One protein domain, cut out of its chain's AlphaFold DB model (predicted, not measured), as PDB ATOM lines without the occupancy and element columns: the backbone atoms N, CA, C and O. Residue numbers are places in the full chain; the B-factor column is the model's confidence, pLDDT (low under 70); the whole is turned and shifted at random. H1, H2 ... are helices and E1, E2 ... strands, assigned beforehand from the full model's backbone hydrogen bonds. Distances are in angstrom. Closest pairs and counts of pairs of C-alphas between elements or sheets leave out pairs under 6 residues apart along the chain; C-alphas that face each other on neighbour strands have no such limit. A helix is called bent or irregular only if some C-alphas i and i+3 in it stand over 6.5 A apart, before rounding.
ATOM      1  N   ARG A  44      47.642 119.971 231.678       80.88
ATOM      2  CA  ARG A  44      48.920 119.636 232.342       80.88
ATOM      3  C   ARG A  44      49.652 120.876 232.859       80.88
ATOM      4  O   ARG A  44      49.893 121.822 232.115       80.88
ATOM      5  N   GLU A  45      50.029 120.835 234.135       92.12
ATOM      6  CA  GLU A  45      50.961 121.783 234.753       92.12
ATOM      7  C   GLU A  45      52.390 121.473 234.279       92.12
ATOM      8  O   GLU A  45      52.842 120.333 234.378       92.12
ATOM      9  N   LEU A  46      53.096 122.484 233.777       95.44
ATOM     10  CA  LEU A  46      54.527 122.446 233.493       95.44
ATOM     11  C   LEU A  46      55.266 123.226 234.582       95.44
ATOM     12  O   LEU A  46      54.929 124.382 234.855       95.44
ATOM     13  N   ARG A  47      56.312 122.621 235.148       96.88
ATOM     14  CA  ARG A  47      57.249 123.295 236.053       96.88
ATOM     15  C   ARG A  47      58.584 123.479 235.369       96.88
ATOM     16  O   ARG A  47      59.103 122.560 234.746       96.88
ATOM     17  N   VAL A  48      59.143 124.673 235.480       97.56
ATOM     18  CA  VAL A  48      60.406 125.046 234.847       97.56
ATOM     19  C   VAL A  48      61.323 125.655 235.891       97.56
ATOM     20  O   VAL A  48      60.912 126.510 236.669       97.56
ATOM     21  N   PHE A  49      62.582 125.234 235.905       97.25
ATOM     22  CA  PHE A  49      63.545 125.647 236.916       97.25
ATOM     23  C   PHE A  49      64.492 126.707 236.363       97.25
ATOM     24  O   PHE A  49      65.102 126.538 235.299       97.25
ATOM     25  N   VAL A  50      64.612 127.809 237.100       97.44
ATOM     26  CA  VAL A  50      65.409 128.980 236.737       97.44
ATOM     27  C   VAL A  50      66.427 129.272 237.834       97.44
ATOM     28  O   VAL A  50      66.138 129.241 239.033       97.44
ATOM     29  N   ALA A  51      67.649 129.562 237.402       94.94
ATOM     30  CA  ALA A  51      68.768 129.924 238.250       94.94
ATOM     31  C   ALA A  51      69.043 131.431 238.211       94.94
ATOM     32  O   ALA A  51      68.785 132.104 237.210       94.94
ATOM     33  N   ASN A  52      69.645 131.928 239.294       93.56
ATOM     34  CA  ASN A  52      70.165 133.288 239.472       93.56
ATOM     35  C   ASN A  52      69.140 134.433 239.327       93.56
ATOM     36  O   ASN A  52      69.528 135.596 239.222       93.56
ATOM     37  N   CYS A  53      67.840 134.151 239.350       94.25
ATOM     38  CA  CYS A  53      66.797 135.169 239.387       94.25
ATOM     39  C   CYS A  53      66.625 135.670 240.830       94.25
ATOM     40  O   CYS A  53      65.974 135.036 241.649       94.25
ATOM     41  N   LEU A  54      67.235 136.811 241.158       92.12
ATOM     42  CA  LEU A  54      67.260 137.354 242.527       92.12
ATOM     43  C   LEU A  54      66.114 138.337 242.835       92.12
ATOM     44  O   LEU A  54      66.170 139.083 243.823       92.12
ATOM     45  N   MET A  55      65.090 138.376 241.978       93.12
ATOM     46  CA  MET A  55      63.977 139.310 242.128       93.12
ATOM     47  C   MET A  55      63.125 138.991 243.365       93.12
ATOM     48  O   MET A  55      63.055 137.848 243.813       93.12
ATOM     49  N   GLY A  56      62.476 140.008 243.926       92.31
ATOM     50  CA  GLY A  56      61.416 139.829 244.918       92.31
ATOM     51  C   GLY A  56      60.071 139.513 244.259       92.31
ATOM     52  O   GLY A  56      59.898 139.715 243.058       92.31
ATOM     53  N   GLY A  57      59.109 139.035 245.049       93.31
ATOM     54  CA  GLY A  57      57.718 138.914 244.614       93.31
ATOM     55  C   GLY A  57      56.972 140.254 244.587       93.31
ATOM     56  O   GLY A  57      57.422 141.243 245.171       93.31
ATOM     57  N   ASP A  58      55.787 140.268 243.981       93.00
ATOM     58  CA  ASP A  58      54.749 141.294 244.145       93.00
ATOM     59  C   ASP A  58      53.530 140.782 244.940       93.00
ATOM     60  O   ASP A  58      52.820 141.583 245.549       93.00
ATOM     61  N   GLU A  59      53.355 139.462 245.044       94.06
ATOM     62  CA  GLU A  59      52.299 138.801 245.820       94.06
ATOM     63  C   GLU A  59      52.837 138.127 247.097       94.06
ATOM     64  O   GLU A  59      53.949 137.594 247.122       94.06
ATOM     65  N   ILE A  60      52.035 138.144 248.170       90.31
ATOM     66  CA  ILE A  60      52.369 137.546 249.473       90.31
ATOM     67  C   ILE A  60      51.755 136.147 249.579       90.31
ATOM     68  O   ILE A  60      50.560 135.965 249.357       90.31
ATOM     69  N   THR A  61      52.554 135.167 249.995       89.50
ATOM     70  CA  THR A  61      52.119 133.790 250.234       89.50
ATOM     71  C   THR A  61      52.518 133.306 251.618       89.50
ATOM     72  O   THR A  61      53.359 133.898 252.300       89.50
ATOM     73  N   ARG A  62      51.891 132.209 252.050       87.00
ATOM     74  CA  ARG A  62      52.206 131.550 253.312       87.00
ATOM     75  C   ARG A  62      53.262 130.469 253.086       87.00
ATOM     76  O   ARG A  62      53.046 129.541 252.311       87.00
ATOM     77  N   ASN A  63      54.374 130.566 253.807       81.94
ATOM     78  CA  ASN A  63      55.428 129.559 253.873       81.94
ATOM     79  C   ASN A  63      55.551 129.058 255.321       81.94
ATOM     80  O   ASN A  63      56.188 129.690 256.169       81.94
ATOM     81  N   GLY A  64      54.861 127.956 255.630       84.75
ATOM     82  CA  GLY A  64      54.688 127.479 257.003       84.75
ATOM     83  C   GLY A  64      53.950 128.505 257.872       84.75
ATOM     84  O   GLY A  64      52.778 128.816 257.633       84.75
ATOM     85  N   ASN A  65      54.645 129.051 258.874       85.50
ATOM     86  CA  ASN A  65      54.114 130.085 259.773       85.50
ATOM     87  C   ASN A  65      54.470 131.520 259.356       85.50
ATOM     88  O   ASN A  65      53.981 132.460 259.974       85.50
ATOM     89  N   ASN A  66      55.285 131.696 258.313       85.81
ATOM     90  CA  ASN A  66      55.734 133.009 257.859       85.81
ATOM     91  C   ASN A  66      55.009 133.431 256.580       85.81
ATOM     92  O   ASN A  66      54.639 132.600 255.749       85.81
ATOM     93  N   TRP A  67      54.847 134.739 256.409       87.38
ATOM     94  CA  TRP A  67      54.382 135.340 255.166       87.38
ATOM     95  C   TRP A  67      55.584 135.844 254.379       87.38
ATOM     96  O   TRP A  67      56.407 136.586 254.918       87.38
ATOM     97  N   ILE A  68      55.698 135.437 253.119       90.69
ATOM     98  CA  ILE A  68      56.797 135.835 252.238       90.69
ATOM     99  C   ILE A  68      56.240 136.407 250.943       90.69
ATOM    100  O   ILE A  68      55.200 135.969 250.461       90.69
ATOM    101  N   ARG A  69      56.922 137.404 250.381       91.81
ATOM    102  CA  ARG A  69      56.572 137.975 249.081       91.81
ATOM    103  C   ARG A  69      57.414 137.310 247.992       91.81
ATOM    104  O   ARG A  69      58.477 137.818 247.640       91.81
ATOM    105  N   ASP A  70      56.981 136.137 247.535       94.44
ATOM    106  CA  ASP A  70      57.763 135.214 246.697       94.44
ATOM    107  C   ASP A  70      57.210 135.002 245.286       94.44
ATOM    108  O   ASP A  70      57.863 134.343 244.482       94.44
ATOM    109  N   ARG A  71      56.033 135.539 244.958       96.38
ATOM    110  CA  ARG A  71      55.391 135.306 243.658       96.38
ATOM    111  C   ARG A  71      55.406 136.542 242.779       96.38
ATOM    112  O   ARG A  71      55.187 137.637 243.282       96.38
ATOM    113  N   VAL A  72      55.637 136.327 241.485       97.50
ATOM    114  CA  VAL A  72      55.377 137.283 240.401       97.50
ATOM    115  C   VAL A  72      54.683 136.542 239.269       97.50
ATOM    116  O   VAL A  72      55.172 135.512 238.812       97.50
ATOM    117  N   VAL A  73      53.556 137.064 238.791       98.06
ATOM    118  CA  VAL A  73      52.892 136.542 237.588       98.06
ATOM    119  C   VAL A  73      53.172 137.473 236.421       98.06
ATOM    120  O   VAL A  73      52.715 138.616 236.456       98.06
ATOM    121  N   PHE A  74      53.864 136.980 235.393       98.25
ATOM    122  CA  PHE A  74      54.036 137.697 234.129       98.25
ATOM    123  C   PHE A  74      52.978 137.265 233.115       98.25
ATOM    124  O   PHE A  74      52.744 136.067 232.925       98.25
ATOM    125  N   ASN A  75      52.371 138.240 232.447       97.38
ATOM    126  CA  ASN A  75      51.495 138.038 231.298       97.38
ATOM    127  C   ASN A  75      52.288 138.377 230.030       97.38
ATOM    128  O   ASN A  75      52.495 139.548 229.717       97.38
ATOM    129  N   CYS A  76      52.776 137.350 229.336       95.75
ATOM    130  CA  CYS A  76      53.653 137.503 228.174       95.75
ATOM    131  C   CYS A  76      53.104 136.674 227.010       95.75
ATOM    132  O   CYS A  76      52.993 135.449 227.117       95.75
ATOM    133  N   GLY A  77      52.772 137.330 225.895       89.00
ATOM    134  CA  GLY A  77      51.932 136.719 224.861       89.00
ATOM    135  C   GLY A  77      50.556 136.356 225.427       89.00
ATOM    136  O   GLY A  77      50.023 137.071 226.271       89.00
ATOM    137  N   ASP A  78      50.019 135.206 225.029       90.31
ATOM    138  CA  ASP A  78      48.675 134.765 225.435       90.31
ATOM    139  C   ASP A  78      48.676 133.863 226.683       90.31
ATOM    140  O   ASP A  78      47.710 133.148 226.952       90.31
ATOM    141  N   ARG A  79      49.780 133.840 227.443       94.56
ATOM    142  CA  ARG A  79      49.965 132.931 228.585       94.56
ATOM    143  C   ARG A  79      50.399 133.657 229.853       94.56
ATOM    144  O   ARG A  79      50.990 134.739 229.831       94.56
ATOM    145  N   ARG A  80      50.115 133.002 230.980       97.06
ATOM    146  CA  ARG A  80      50.489 133.434 232.328       97.06
ATOM    147  C   ARG A  80      51.618 132.559 232.851       97.06
ATOM    148  O   ARG A  80      51.510 131.336 232.824       97.06
ATOM    149  N   PHE A  81      52.663 133.192 233.366       98.19
ATOM    150  CA  PHE A  81      53.834 132.514 233.915       98.19
ATOM    151  C   PHE A  81      53.977 132.890 235.384       98.19
ATOM    152  O   PHE A  81      54.298 134.037 235.703       98.19
ATOM    153  N   LEU A  82      53.723 131.939 236.283       98.19
ATOM    154  CA  LEU A  82      53.876 132.148 237.718       98.19
ATOM    155  C   LEU A  82      55.319 131.854 238.118       98.19
ATOM    156  O   LEU A  82      55.710 130.699 238.219       98.19
ATOM    157  N   PHE A  83      56.097 132.895 238.382       98.12
ATOM    158  CA  PHE A  83      57.435 132.778 238.945       98.12
ATOM    159  C   PHE A  83      57.323 132.750 240.466       98.12
ATOM    160  O   PHE A  83      56.837 133.702 241.078       98.12
ATOM    161  N   ARG A  84      57.801 131.669 241.078       96.94
ATOM    162  CA  ARG A  84      57.865 131.487 242.522       96.94
ATOM    163  C   ARG A  84      59.316 131.415 242.978       96.94
ATOM    164  O   ARG A  84      60.048 130.488 242.642       96.94
ATOM    165  N   GLN A  85      59.722 132.410 243.750       95.06
ATOM    166  CA  GLN A  85      61.050 132.504 244.337       95.06
ATOM    167  C   GLN A  85      61.202 131.519 245.491       95.06
ATOM    168  O   GLN A  85      60.292 131.357 246.307       95.06
ATOM    169  N   LYS A  86      62.373 130.892 245.603       91.88
ATOM    170  CA  LYS A  86      62.687 130.101 246.788       91.88
ATOM    171  C   LYS A  86      62.770 131.007 248.029       91.88
ATOM    172  O   LYS A  86      63.228 132.152 247.920       91.88
ATOM    173  N   PRO A  87      62.349 130.537 249.216       88.81
ATOM    174  CA  PRO A  87      62.303 131.360 250.427       88.81
ATOM    175  C   PRO A  87      63.627 132.052 250.783       88.81
ATOM    176  O   PRO A  87      63.616 133.196 251.238       88.81
ATOM    177  N   GLU A  88      64.765 131.402 250.545       85.19
ATOM    178  CA  GLU A  88      66.113 131.943 250.755       85.19
ATOM    179  C   GLU A  88      66.392 133.216 249.934       85.19
ATOM    180  O   GLU A  88      67.088 134.120 250.404       85.19
ATOM    181  N   ILE A  89      65.785 133.351 248.751       84.75
ATOM    182  CA  ILE A  89      65.909 134.541 247.895       84.75
ATOM    183  C   ILE A  89      65.130 135.714 248.496       84.75
ATOM    184  O   ILE A  89      65.538 136.876 248.407       84.75
ATOM    185  N   VAL A  90      63.989 135.430 249.121       83.69
ATOM    186  CA  VAL A  90      63.076 136.449 249.654       83.69
ATOM    187  C   VAL A  90      63.507 136.916 251.044       83.69
ATOM    188  O   VAL A  90      63.496 138.114 251.316       83.69
ATOM    189  N   ASN A  91      63.989 136.005 251.889       81.50
ATOM    190  CA  ASN A  91      64.342 136.261 253.291       81.50
ATOM    191  C   ASN A  91      65.730 136.919 253.488       81.50
ATOM    192  O   ASN A  91      66.383 136.703 254.505       81.50
ATOM    193  N   ASN A  92      66.187 137.730 252.527       67.44
ATOM    194  CA  ASN A  92      67.425 138.521 252.590       67.44
ATOM    195  C   ASN A  92      68.741 137.734 252.777       67.44
ATOM    196  O   ASN A  92      69.751 138.312 253.177       67.44
ATOM    197  N   GLN A  93      68.803 136.458 252.386       68.88
ATOM    198  CA  GLN A  93      70.071 135.713 252.318       68.88
ATOM    199  C   GLN A  93      70.850 135.970 251.014       68.88
ATOM    200  O   GLN A  93      71.796 135.256 250.696       68.88
ATOM    201  N   LEU A  94      70.515 137.028 250.266       70.88
ATOM    202  CA  LEU A  94      71.130 137.362 248.972       70.88
ATOM    203  C   LEU A  94      72.654 137.508 249.043       70.88
ATOM    204  O   LEU A  94      73.350 137.105 248.116       70.88
ATOM    205  N   LEU A  95      73.189 138.031 250.152       69.00
ATOM    206  CA  LEU A  95      74.639 138.122 250.363       69.00
ATOM    207  C   LEU A  95      75.318 136.746 250.380       69.00
ATOM    208  O   LEU A  95      76.463 136.634 249.959       69.00
ATOM    209  N   GLN A  96      74.616 135.701 250.827       72.06
ATOM    210  CA  GLN A  96      75.124 134.325 250.860       72.06
ATOM    211  C   GLN A  96      75.100 133.663 249.475       72.06
ATOM    212  O   GLN A  96      75.818 132.691 249.238       72.06
ATOM    213  N   LEU A  97      74.280 134.200 248.569       73.00
ATOM    214  CA  LEU A  97      74.117 133.738 247.190       73.00
ATOM    215  C   LEU A  97      74.965 134.538 246.200       73.00
ATOM    216  O   LEU A  97      75.095 134.147 245.040       73.00
ATOM    217  N   LYS A  98      75.549 135.651 246.656       76.00
ATOM    218  CA  LYS A  98      76.427 136.483 245.845       76.00
ATOM    219  C   LYS A  98      77.592 135.645 245.325       76.00
ATOM    220  O   LYS A  98      78.270 134.955 246.085       76.00
ATOM    221  N   ASP A  99      77.817 135.743 244.020       78.88
ATOM    222  CA  ASP A  99      78.919 135.100 243.307       78.88
ATOM    223  C   ASP A  99      78.874 133.561 243.336       78.88
ATOM    224  O   ASP A  99      79.887 132.891 243.135       78.88
ATOM    225  N   ARG A 100      77.677 132.991 243.528       82.06
ATOM    226  CA  ARG A 100      77.423 131.548 243.457       82.06
ATOM    227  C   ARG A 100      76.335 131.233 242.444       82.06
ATOM    228  O   ARG A 100      75.457 132.050 242.180       82.06
ATOM    229  N   PHE A 101      76.394 130.031 241.883       85.50
ATOM    230  CA  PHE A 101      75.244 129.468 241.190       85.50
ATOM    231  C   PHE A 101      74.160 129.161 242.226       85.50
ATOM    232  O   PHE A 101      74.438 128.494 243.224       85.50
ATOM    233  N   ALA A 102      72.948 129.646 241.992       86.31
ATOM    234  CA  ALA A 102      71.806 129.347 242.839       86.31
ATOM    235  C   ALA A 102      70.614 128.972 241.966       86.31
ATOM    236  O   ALA A 102      70.253 129.709 241.050       86.31
ATOM    237  N   GLU A 103      69.980 127.846 242.269       90.81
ATOM    238  CA  GLU A 103      68.623 127.586 241.808       90.81
ATOM    239  C   GLU A 103      67.688 128.478 242.623       90.81
ATOM    240  O   GLU A 103      67.572 128.309 243.835       90.81
ATOM    241  N   THR A 104      67.054 129.446 241.973       93.00
ATOM    242  CA  THR A 104      66.355 130.529 242.675       93.00
ATOM    243  C   THR A 104      64.851 130.455 242.531       93.00
ATOM    244  O   THR A 104      64.135 130.979 243.381       93.00
ATOM    245  N   THR A 105      64.354 129.872 241.440       96.31
ATOM    246  CA  THR A 105      62.975 130.105 241.021       96.31
ATOM    247  C   THR A 105      62.388 128.890 240.324       96.31
ATOM    248  O   THR A 105      63.010 128.300 239.442       96.31
ATOM    249  N   GLU A 106      61.153 128.573 240.690       97.44
ATOM    250  CA  GLU A 106      60.280 127.662 239.958       97.44
ATOM    251  C   GLU A 106      59.270 128.495 239.164       97.44
ATOM    252  O   GLU A 106      58.661 129.422 239.698       97.44
ATOM    253  N   VAL A 107      59.102 128.189 237.883       98.12
ATOM    254  CA  VAL A 107      58.095 128.796 237.016       98.12
ATOM    255  C   VAL A 107      57.015 127.763 236.748       98.12
ATOM    256  O   VAL A 107      57.304 126.692 236.217       98.12
ATOM    257  N   VAL A 108      55.778 128.093 237.096       97.50
ATOM    258  CA  VAL A 108      54.610 127.233 236.901       97.50
ATOM    259  C   VAL A 108      53.756 127.793 235.770       97.50
ATOM    260  O   VAL A 108      53.402 128.978 235.773       97.50
ATOM    261  N   VAL A 109      53.425 126.937 234.806       96.50
ATOM    262  CA  VAL A 109      52.547 127.252 233.673       96.50
ATOM    263  C   VAL A 109      51.469 126.177 233.591       96.50
ATOM    264  O   VAL A 109      51.785 124.988 233.547       96.50
ATOM    265  N   THR A 110      50.200 126.574 233.597       94.50
ATOM    266  CA  THR A 110      49.077 125.635 233.463       94.50
ATOM    267  C   THR A 110      48.749 125.387 231.996       94.50
ATOM    268  O   THR A 110      49.110 126.180 231.123       94.50
ATOM    269  N   ASP A 111      48.051 124.282 231.733       92.25
ATOM    270  CA  ASP A 111      47.469 123.973 230.424       92.25
ATOM    271  C   ASP A 111      48.510 123.940 229.288       92.25
ATOM    272  O   ASP A 111      48.316 124.494 228.201       92.25
ATOM    273  N   VAL A 112      49.653 123.293 229.544       92.81
ATOM    274  CA  VAL A 112      50.721 123.120 228.551       92.81
ATOM    275  C   VAL A 112      50.667 121.714 227.968       92.81
ATOM    276  O   VAL A 112      50.989 120.730 228.636       92.81
ATOM    277  N   ALA A 113      50.270 121.614 226.699       90.94
ATOM    278  CA  ALA A 113      50.401 120.380 225.941       90.94
ATOM    279  C   ALA A 113      51.880 120.102 225.630       90.94
ATOM    280  O   ALA A 113      52.678 121.022 225.452       90.94
ATOM    281  N   VAL A 114      52.251 118.825 225.493       89.38
ATOM    282  CA  VAL A 114      53.636 118.441 225.159       89.38
ATOM    283  C   VAL A 114      54.075 119.027 223.809       89.38
ATOM    284  O   VAL A 114      55.242 119.374 223.651       89.38
ATOM    285  N   SER A 115      53.141 119.200 222.866       91.81
ATOM    286  CA  SER A 115      53.376 119.870 221.578       91.81
ATOM    287  C   SER A 115      53.816 121.326 221.722       91.81
ATOM    288  O   SER A 115      54.609 121.799 220.916       91.81
ATOM    289  N   ASP A 116      53.344 122.014 222.762       93.12
ATOM    290  CA  ASP A 116      53.571 123.446 222.977       93.12
ATOM    291  C   ASP A 116      54.814 123.702 223.836       93.12
ATOM    292  O   ASP A 116      55.187 124.849 224.088       93.12
ATOM    293  N   LEU A 117      55.452 122.634 224.330       93.25
ATOM    294  CA  LEU A 117      56.537 122.712 225.299       93.25
ATOM    295  C   LEU A 117      57.652 123.647 224.824       93.25
ATOM    296  O   LEU A 117      58.045 124.539 225.567       93.25
ATOM    297  N   GLN A 118      58.147 123.475 223.596       95.38
ATOM    298  CA  GLN A 118      59.263 124.285 223.095       95.38
ATOM    299  C   GLN A 118      58.899 125.768 222.981       95.38
ATOM    300  O   GLN A 118      59.716 126.621 223.325       95.38
ATOM    301  N   ASP A 119      57.661 126.080 222.601       95.75
ATOM    302  CA  ASP A 119      57.184 127.459 222.528       95.75
ATOM    303  C   ASP A 119      57.101 128.087 223.924       95.75
ATOM    304  O   ASP A 119      57.586 129.200 224.137       95.75
ATOM    305  N   VAL A 120      56.567 127.355 224.906       96.69
ATOM    306  CA  VAL A 120      56.492 127.807 226.306       96.69
ATOM    307  C   VAL A 120      57.889 128.016 226.897       96.69
ATOM    308  O   VAL A 120      58.141 129.045 227.531       96.69
ATOM    309  N   LEU A 121      58.822 127.091 226.656       97.06
ATOM    310  CA  LEU A 121      60.213 127.233 227.090       97.06
ATOM    311  C   LEU A 121      60.885 128.444 226.429       97.06
ATOM    312  O   LEU A 121      61.583 129.193 227.112       97.06
ATOM    313  N   ALA A 122      60.621 128.699 225.144       96.88
ATOM    314  CA  ALA A 122      61.148 129.863 224.440       96.88
ATOM    315  C   ALA A 122      60.615 131.189 225.012       96.88
ATOM    316  O   ALA A 122      61.361 132.169 225.069       96.88
ATOM    317  N   VAL A 123      59.357 131.245 225.468       98.06
ATOM    318  CA  VAL A 123      58.823 132.418 226.188       98.06
ATOM    319  C   VAL A 123      59.567 132.626 227.507       98.06
ATOM    320  O   VAL A 123      60.022 133.738 227.790       98.06
ATOM    321  N   ILE A 124      59.757 131.561 228.290       98.12
ATOM    322  CA  ILE A 124      60.485 131.623 229.565       98.12
ATOM    323  C   ILE A 124      61.933 132.069 229.345       98.12
ATOM    324  O   ILE A 124      62.433 132.893 230.108       98.12
ATOM    325  N   ASP A 125      62.594 131.606 228.284       97.94
ATOM    326  CA  ASP A 125      63.956 132.028 227.948       97.94
ATOM    327  C   ASP A 125      64.019 133.525 227.610       97.94
ATOM    328  O   ASP A 125      64.940 134.224 228.039       97.94
ATOM    329  N   ARG A 126      63.018 134.072 226.907       98.38
ATOM    330  CA  ARG A 126      62.925 135.523 226.650       98.38
ATOM    331  C   ARG A 126      62.709 136.318 227.936       98.38
ATOM    332  O   ARG A 126      63.364 137.344 228.117       98.38
ATOM    333  N   ILE A 127      61.851 135.837 228.839       98.56
ATOM    334  CA  ILE A 127      61.668 136.445 230.165       98.56
ATOM    335  C   ILE A 127      62.991 136.404 230.943       98.56
ATOM    336  O   ILE A 127      63.410 137.426 231.478       98.56
ATOM    337  N   CYS A 128      63.702 135.272 230.943       98.19
ATOM    338  CA  CYS A 128      65.020 135.139 231.572       98.19
ATOM    339  C   CYS A 128      66.034 136.151 231.017       98.19
ATOM    340  O   CYS A 128      66.789 136.741 231.789       98.19
ATOM    341  N   TRP A 129      66.042 136.418 229.710       98.25
ATOM    342  CA  TRP A 129      66.908 137.452 229.133       98.25
ATOM    343  C   TRP A 129      66.552 138.864 229.605       98.25
ATOM    344  O   TRP A 129      67.448 139.623 229.975       98.25
ATOM    345  N   LEU A 130      65.265 139.213 229.654       98.38
ATOM    346  CA  LEU A 130      64.825 140.502 230.199       98.38
ATOM    347  C   LEU A 130      65.198 140.639 231.679       98.38
ATOM    348  O   LEU A 130      65.740 141.662 232.090       98.38
ATOM    349  N   LEU A 131      65.000 139.585 232.471       97.62
ATOM    350  CA  LEU A 131      65.424 139.548 233.871       97.62
ATOM    351  C   LEU A 131      66.948 139.634 234.013       97.62
ATOM    352  O   LEU A 131      67.432 140.275 234.943       97.62
ATOM    353  N   SER A 132      67.700 139.058 233.074       96.75
ATOM    354  CA  SER A 132      69.160 139.166 233.049       96.75
ATOM    355  C   SER A 132      69.621 140.598 232.810       96.75
ATOM    356  O   SER A 132      70.539 141.081 233.473       96.75
ATOM    357  N   PHE A 133      68.947 141.306 231.900       96.94
ATOM    358  CA  PHE A 133      69.181 142.726 231.667       96.94
ATOM    359  C   PHE A 133      68.890 143.545 232.929       96.94
ATOM    360  O   PHE A 133      69.755 144.291 233.387       96.94
ATOM    361  N   VAL A 134      67.718 143.352 233.547       94.94
ATOM    362  CA  VAL A 134      67.328 144.095 234.755       94.94
ATOM    363  C   VAL A 134      68.281 143.826 235.919       94.94
ATOM    364  O   VAL A 134      68.753 144.763 236.562       94.94
ATOM    365  N   GLY A 135      68.581 142.555 236.180       92.31
ATOM    366  CA  GLY A 135      69.454 142.129 237.271       92.31
ATOM    367  C   GLY A 135      70.941 142.330 236.996       92.31
ATOM    368  O   GLY A 135      71.738 142.176 237.918       92.31
ATOM    369  N   THR A 136      71.324 142.663 235.756       91.00
ATOM    370  CA  THR A 136      72.730 142.790 235.339       91.00
ATOM    371  C   THR A 136      73.544 141.515 235.665       91.00
ATOM    372  O   THR A 136      74.729 141.528 235.997       91.00
ATOM    373  N   CYS A 137      72.884 140.360 235.592       90.69
ATOM    374  CA  CYS A 137      73.465 139.046 235.843       90.69
ATOM    375  C   CYS A 137      72.735 137.993 235.013       90.69
ATOM    376  O   CYS A 137      71.661 138.249 234.484       90.69
ATOM    377  N   ARG A 138      73.316 136.804 234.860       92.69
ATOM    378  CA  ARG A 138      72.763 135.785 233.965       92.69
ATOM    379  C   ARG A 138      71.670 134.977 234.664       92.69
ATOM    380  O   ARG A 138      71.992 134.108 235.473       92.69
ATOM    381  N   VAL A 139      70.414 135.244 234.321       95.62
ATOM    382  CA  VAL A 139      69.229 134.464 234.708       95.62
ATOM    383  C   VAL A 139      68.977 133.405 233.640       95.62
ATOM    384  O   VAL A 139      68.894 133.732 232.459       95.62
ATOM    385  N   ILE A 140      68.910 132.132 234.032       95.75
ATOM    386  CA  ILE A 140      68.963 131.018 233.072       95.75
ATOM    387  C   ILE A 140      67.998 129.911 233.471       95.75
ATOM    388  O   ILE A 140      68.024 129.438 234.606       95.75
ATOM    389  N   ARG A 141      67.209 129.437 232.509       96.69
ATOM    390  CA  ARG A 141      66.463 128.186 232.625       96.69
ATOM    391  C   ARG A 141      67.406 126.989 232.528       96.69
ATOM    392  O   ARG A 141      68.171 126.883 231.573       96.69
ATOM    393  N   PHE A 142      67.314 126.049 233.460       96.00
ATOM    394  CA  PHE A 142      68.188 124.868 233.470       96.00
ATOM    395  C   PHE A 142      67.447 123.532 233.509       96.00
ATOM    396  O   PHE A 142      68.081 122.484 233.422       96.00
ATOM    397  N   GLY A 143      66.120 123.532 233.584       96.06
ATOM    398  CA  GLY A 143      65.354 122.299 233.469       96.06
ATOM    399  C   GLY A 143      63.854 122.520 233.470       96.06
ATOM    400  O   GLY A 143      63.388 123.644 233.655       96.06
ATOM    401  N   TYR A 144      63.110 121.440 233.257       96.56
ATOM    402  CA  TYR A 144      61.661 121.390 233.401       96.56
ATOM    403  C   TYR A 144      61.195 119.991 233.814       96.56
ATOM    404  O   TYR A 144      61.897 119.005 233.582       96.56
ATOM    405  N   GLU A 145      59.993 119.910 234.374       95.12
ATOM    406  CA  GLU A 145      59.298 118.663 234.691       95.12
ATOM    407  C   GLU A 145      57.778 118.783 234.491       95.12
ATOM    408  O   GLU A 145      57.185 119.850 234.671       95.12
ATOM    409  N   TYR A 146      57.143 117.657 234.165       92.88
ATOM    410  CA  TYR A 146      55.697 117.463 234.270       92.88
ATOM    411  C   TYR A 146      55.391 116.591 235.508       92.88
ATOM    412  O   TYR A 146      55.617 115.376 235.468       92.88
ATOM    413  N   PRO A 147      54.854 117.164 236.602       82.56
ATOM    414  CA  PRO A 147      54.789 116.530 237.926       82.56
ATOM    415  C   PRO A 147      53.799 115.357 238.036       82.56
ATOM    416  O   PRO A 147      53.807 114.626 239.023       82.56
ATOM    417  N   ASN A 148      52.950 115.127 237.035       77.44
ATOM    418  CA  ASN A 148      51.895 114.107 237.039       77.44
ATOM    419  C   ASN A 148      52.387 112.669 236.760       77.44
ATOM    420  O   ASN A 148      51.646 111.860 236.206       77.44
ATOM    421  N   GLY A 149      53.639 112.346 237.097       64.81
ATOM    422  CA  GLY A 149      54.211 111.013 236.874       64.81
ATOM    423  C   GLY A 149      54.438 110.659 235.399       64.81
ATOM    424  O   GLY A 149      54.698 109.501 235.088       64.81
ATOM    425  N   SER A 150      54.372 111.636 234.488       76.25
ATOM    426  CA  SER A 150      54.603 111.421 233.051       76.25
ATOM    427  C   SER A 150      56.037 110.997 232.704       76.25
ATOM    428  O   SER A 150      56.284 110.565 231.580       76.25
ATOM    429  N   GLY A 151      56.989 111.163 233.630       76.69
ATOM    430  CA  GLY A 151      58.416 110.925 233.394       76.69
ATOM    431  C   GLY A 151      59.072 111.944 232.454       76.69
ATOM    432  O   GLY A 151      60.262 111.831 232.173       76.69
ATOM    433  N   LEU A 152      58.322 112.945 231.976       84.56
ATOM    434  CA  LEU A 152      58.835 113.998 231.105       84.56
ATOM    435  C   LEU A 152      59.574 115.039 231.947       84.56
ATOM    436  O   LEU A 152      58.982 115.980 232.479       84.56
ATOM    437  N   VAL A 153      60.883 114.837 232.059       91.56
ATOM    438  CA  VAL A 153      61.822 115.707 232.763       91.56
ATOM    439  C   VAL A 153      63.038 115.959 231.882       91.56
ATOM    440  O   VAL A 153      63.494 115.079 231.153       91.56
ATOM    441  N   SER A 154      63.585 117.165 231.953       92.94
ATOM    442  CA  SER A 154      64.864 117.488 231.330       92.94
ATOM    443  C   SER A 154      65.637 118.445 232.217       92.94
ATOM    444  O   SER A 154      65.070 119.386 232.775       92.94
ATOM    445  N   GLN A 155      66.940 118.217 232.328       91.69
ATOM    446  CA  GLN A 155      67.870 119.120 232.986       91.69
ATOM    447  C   GLN A 155      69.092 119.309 232.099       91.69
ATOM    448  O   GLN A 155      69.532 118.387 231.412       91.69
ATOM    449  N   GLN A 156      69.643 120.514 232.129       90.25
ATOM    450  CA  GLN A 156      70.849 120.881 231.410       90.25
ATOM    451  C   GLN A 156      71.852 121.510 232.371       90.25
ATOM    452  O   GLN A 156      71.498 122.311 233.240       90.25
ATOM    453  N   SER A 157      73.124 121.167 232.190       87.69
ATOM    454  CA  SER A 157      74.215 121.825 232.899       87.69
ATOM    455  C   SER A 157      74.323 123.270 232.427       87.69
ATOM    456  O   SER A 157      74.548 123.537 231.247       87.69
ATOM    457  N   VAL A 158      74.193 124.208 233.358       86.50
ATOM    458  CA  VAL A 158      74.315 125.643 233.091       86.50
ATOM    459  C   VAL A 158      75.443 126.239 233.919       86.50
ATOM    460  O   VAL A 158      75.810 125.726 234.974       86.50
ATOM    461  N   SER A 159      76.001 127.347 233.438       82.06
ATOM    462  CA  SER A 159      77.007 128.121 234.163       82.06
ATOM    463  C   SER A 159      76.568 129.574 234.286       82.06
ATOM    464  O   SER A 159      75.966 130.155 233.381       82.06
ATOM    465  N   GLY A 160      76.868 130.160 235.437       80.44
ATOM    466  CA  GLY A 160      76.500 131.523 235.784       80.44
ATOM    467  C   GLY A 160      76.510 131.689 237.294       80.44
ATOM    468  O   GLY A 160      76.409 130.709 238.028       80.44
ATOM    469  N   ILE A 161      76.633 132.928 237.754       83.38
ATOM    470  CA  ILE A 161      76.565 133.242 239.179       83.38
ATOM    471  C   ILE A 161      75.537 134.345 239.405       83.38
ATOM    472  O   ILE A 161      75.474 135.306 238.632       83.38
ATOM    473  N   GLY A 162      74.728 134.192 240.452       82.38
ATOM    474  CA  GLY A 162      73.793 135.208 240.906       82.38
ATOM    475  C   GLY A 162      74.554 136.427 241.406       82.38
ATOM    476  O   GLY A 162      75.491 136.311 242.203       82.38
ATOM    477  N   ARG A 163      74.171 137.612 240.922       82.38
ATOM    478  CA  ARG A 163      74.791 138.872 241.339       82.38
ATOM    479  C   ARG A 163      73.750 139.941 241.577       82.38
ATOM    480  O   ARG A 163      72.764 140.050 240.858       82.38
ATOM    481  N   LEU A 164      74.051 140.768 242.565       78.94
ATOM    482  CA  LEU A 164      73.321 141.982 242.868       78.94
ATOM    483  C   LEU A 164      74.308 143.149 242.811       78.94
ATOM    484  O   LEU A 164      74.859 143.556 243.831       78.94
ATOM    485  N   SER A 165      74.594 143.625 241.599       81.94
ATOM    486  CA  SER A 165      75.460 144.784 241.360       81.94
ATOM    487  C   SER A 165      74.739 145.758 240.442       81.94
ATOM    488  O   SER A 165      74.510 145.447 239.279       81.94
ATOM    489  N   ARG A 166      74.373 146.926 240.989       88.00
ATOM    490  CA  ARG A 166      73.837 148.083 240.247       88.00
ATOM    491  C   ARG A 166      72.751 147.719 239.214       88.00
ATOM    492  O   ARG A 166      72.911 148.054 238.036       88.00
ATOM    493  N   PRO A 167      71.667 147.033 239.618       91.50
ATOM    494  CA  PRO A 167      70.622 146.616 238.688       91.50
ATOM    495  C   PRO A 167      69.952 147.817 238.000       91.50
ATOM    496  O   PRO A 167      70.038 148.950 238.470       91.50
TER     497      PRO A 167
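What this domain is: This is residues 44 to 167 of the 342 residues of an uncharacterized protein of Dechloromonas denitrificans (UniProt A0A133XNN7). A strongly twisted sheet of seven strands, curled like part of a barrel, wraps round one long helix, H3, which covers one face of the sheet. Two very short helices, H1 and H2, lie in the stretch between E4 and E5, and a tail with no named element, residues 156 to 167, follows the last strand. The printed part has 124 residues with three named helices and seven named strands, in the order E1 E2 E3 E4 H1 H2 E5 H3 E6 E7; the class is mixed, helices and strands. The sheet's order is E2, E3, E4, E5, E1, E6, E7, antiparallel throughout. The whole is compact, with a radius of gyration of the C-alphas of 14.2 A, and rounded, spanning 40 by 34 by 27 A.

How they stand to each other: Edge strand E2, residues 59 to 63, forms a hairpin with E3, residues 66 to 76, with N 61 and O 68 at 2.8 A. E3 forms a hairpin with E4, residues 79 to 85, with N 83 and O 72 at 2.8 A; E2, E3 and E4 are a meander, each strand the antiparallel neighbour of the one before. The pairing of E3 is staggered: its residues 66 to 71 pair with E2 and 71 to 76 with E4. E4 neighbours E5, residues 103 to 109, with N 84 and O 106 at 2.8 A. E5 neighbours E1, residues 46 to 51, with N 48 and O 107 at 2.8 A. E1 neighbours E6, residues 140 to 145, with N 49 and O 143 at 2.9 A. E6 forms a hairpin with edge strand E7, residues 153 to 155, with N 144 and O 154 at 2.9 A. The sheet curls round H3, residues 114 to 135, and the two make two layers, a helix on one face of a sheet. The closest C-alphas of H3 and E6 are those of Cys 128 and Ile 140, 5.9 A apart. E5, H3 and E6 form a split strand-helix-strand unit, two strands running the same way with E1 between them, and its crossover is right-handed. H1, residues 87 to 90, is on the sheet at a height of 4.7 A, over none of its strands. H2, residues 94 to 97, is not on the sheet; it is close to H1 but not clearly touching, with the C-alphas of Glu 88 and Leu 94 closest at 7.6 A. In H3, 16 of 18 O i to N i+4 pairs are within hydrogen-bond range; H1 and H2 are too short for such a pair.

Where its parts are: E3 measures 30.1 A from C-alpha 66 to C-alpha 76, E4 19.3 A, E5 18.0 A and E1 16.8 A. E1 begins at C-alpha 46, (54.527, 122.446, 233.493). H3 measures 31.0 A, from C-alpha 114 at (53.636, 118.441, 225.159); it is irregular, with C-alphas 115 and 118 7.5 A apart. E7 ends at C-alpha 155, (67.870, 119.120, 232.986).

The domain as a whole: The two C-alphas farthest apart, those of Gly 149 and Arg 166, are 42.1 A apart. The printed part has no cut, and no link is long. Residues 92, 93, 95 and 149 have pLDDT under 70; the mean of the printed part is 90.3.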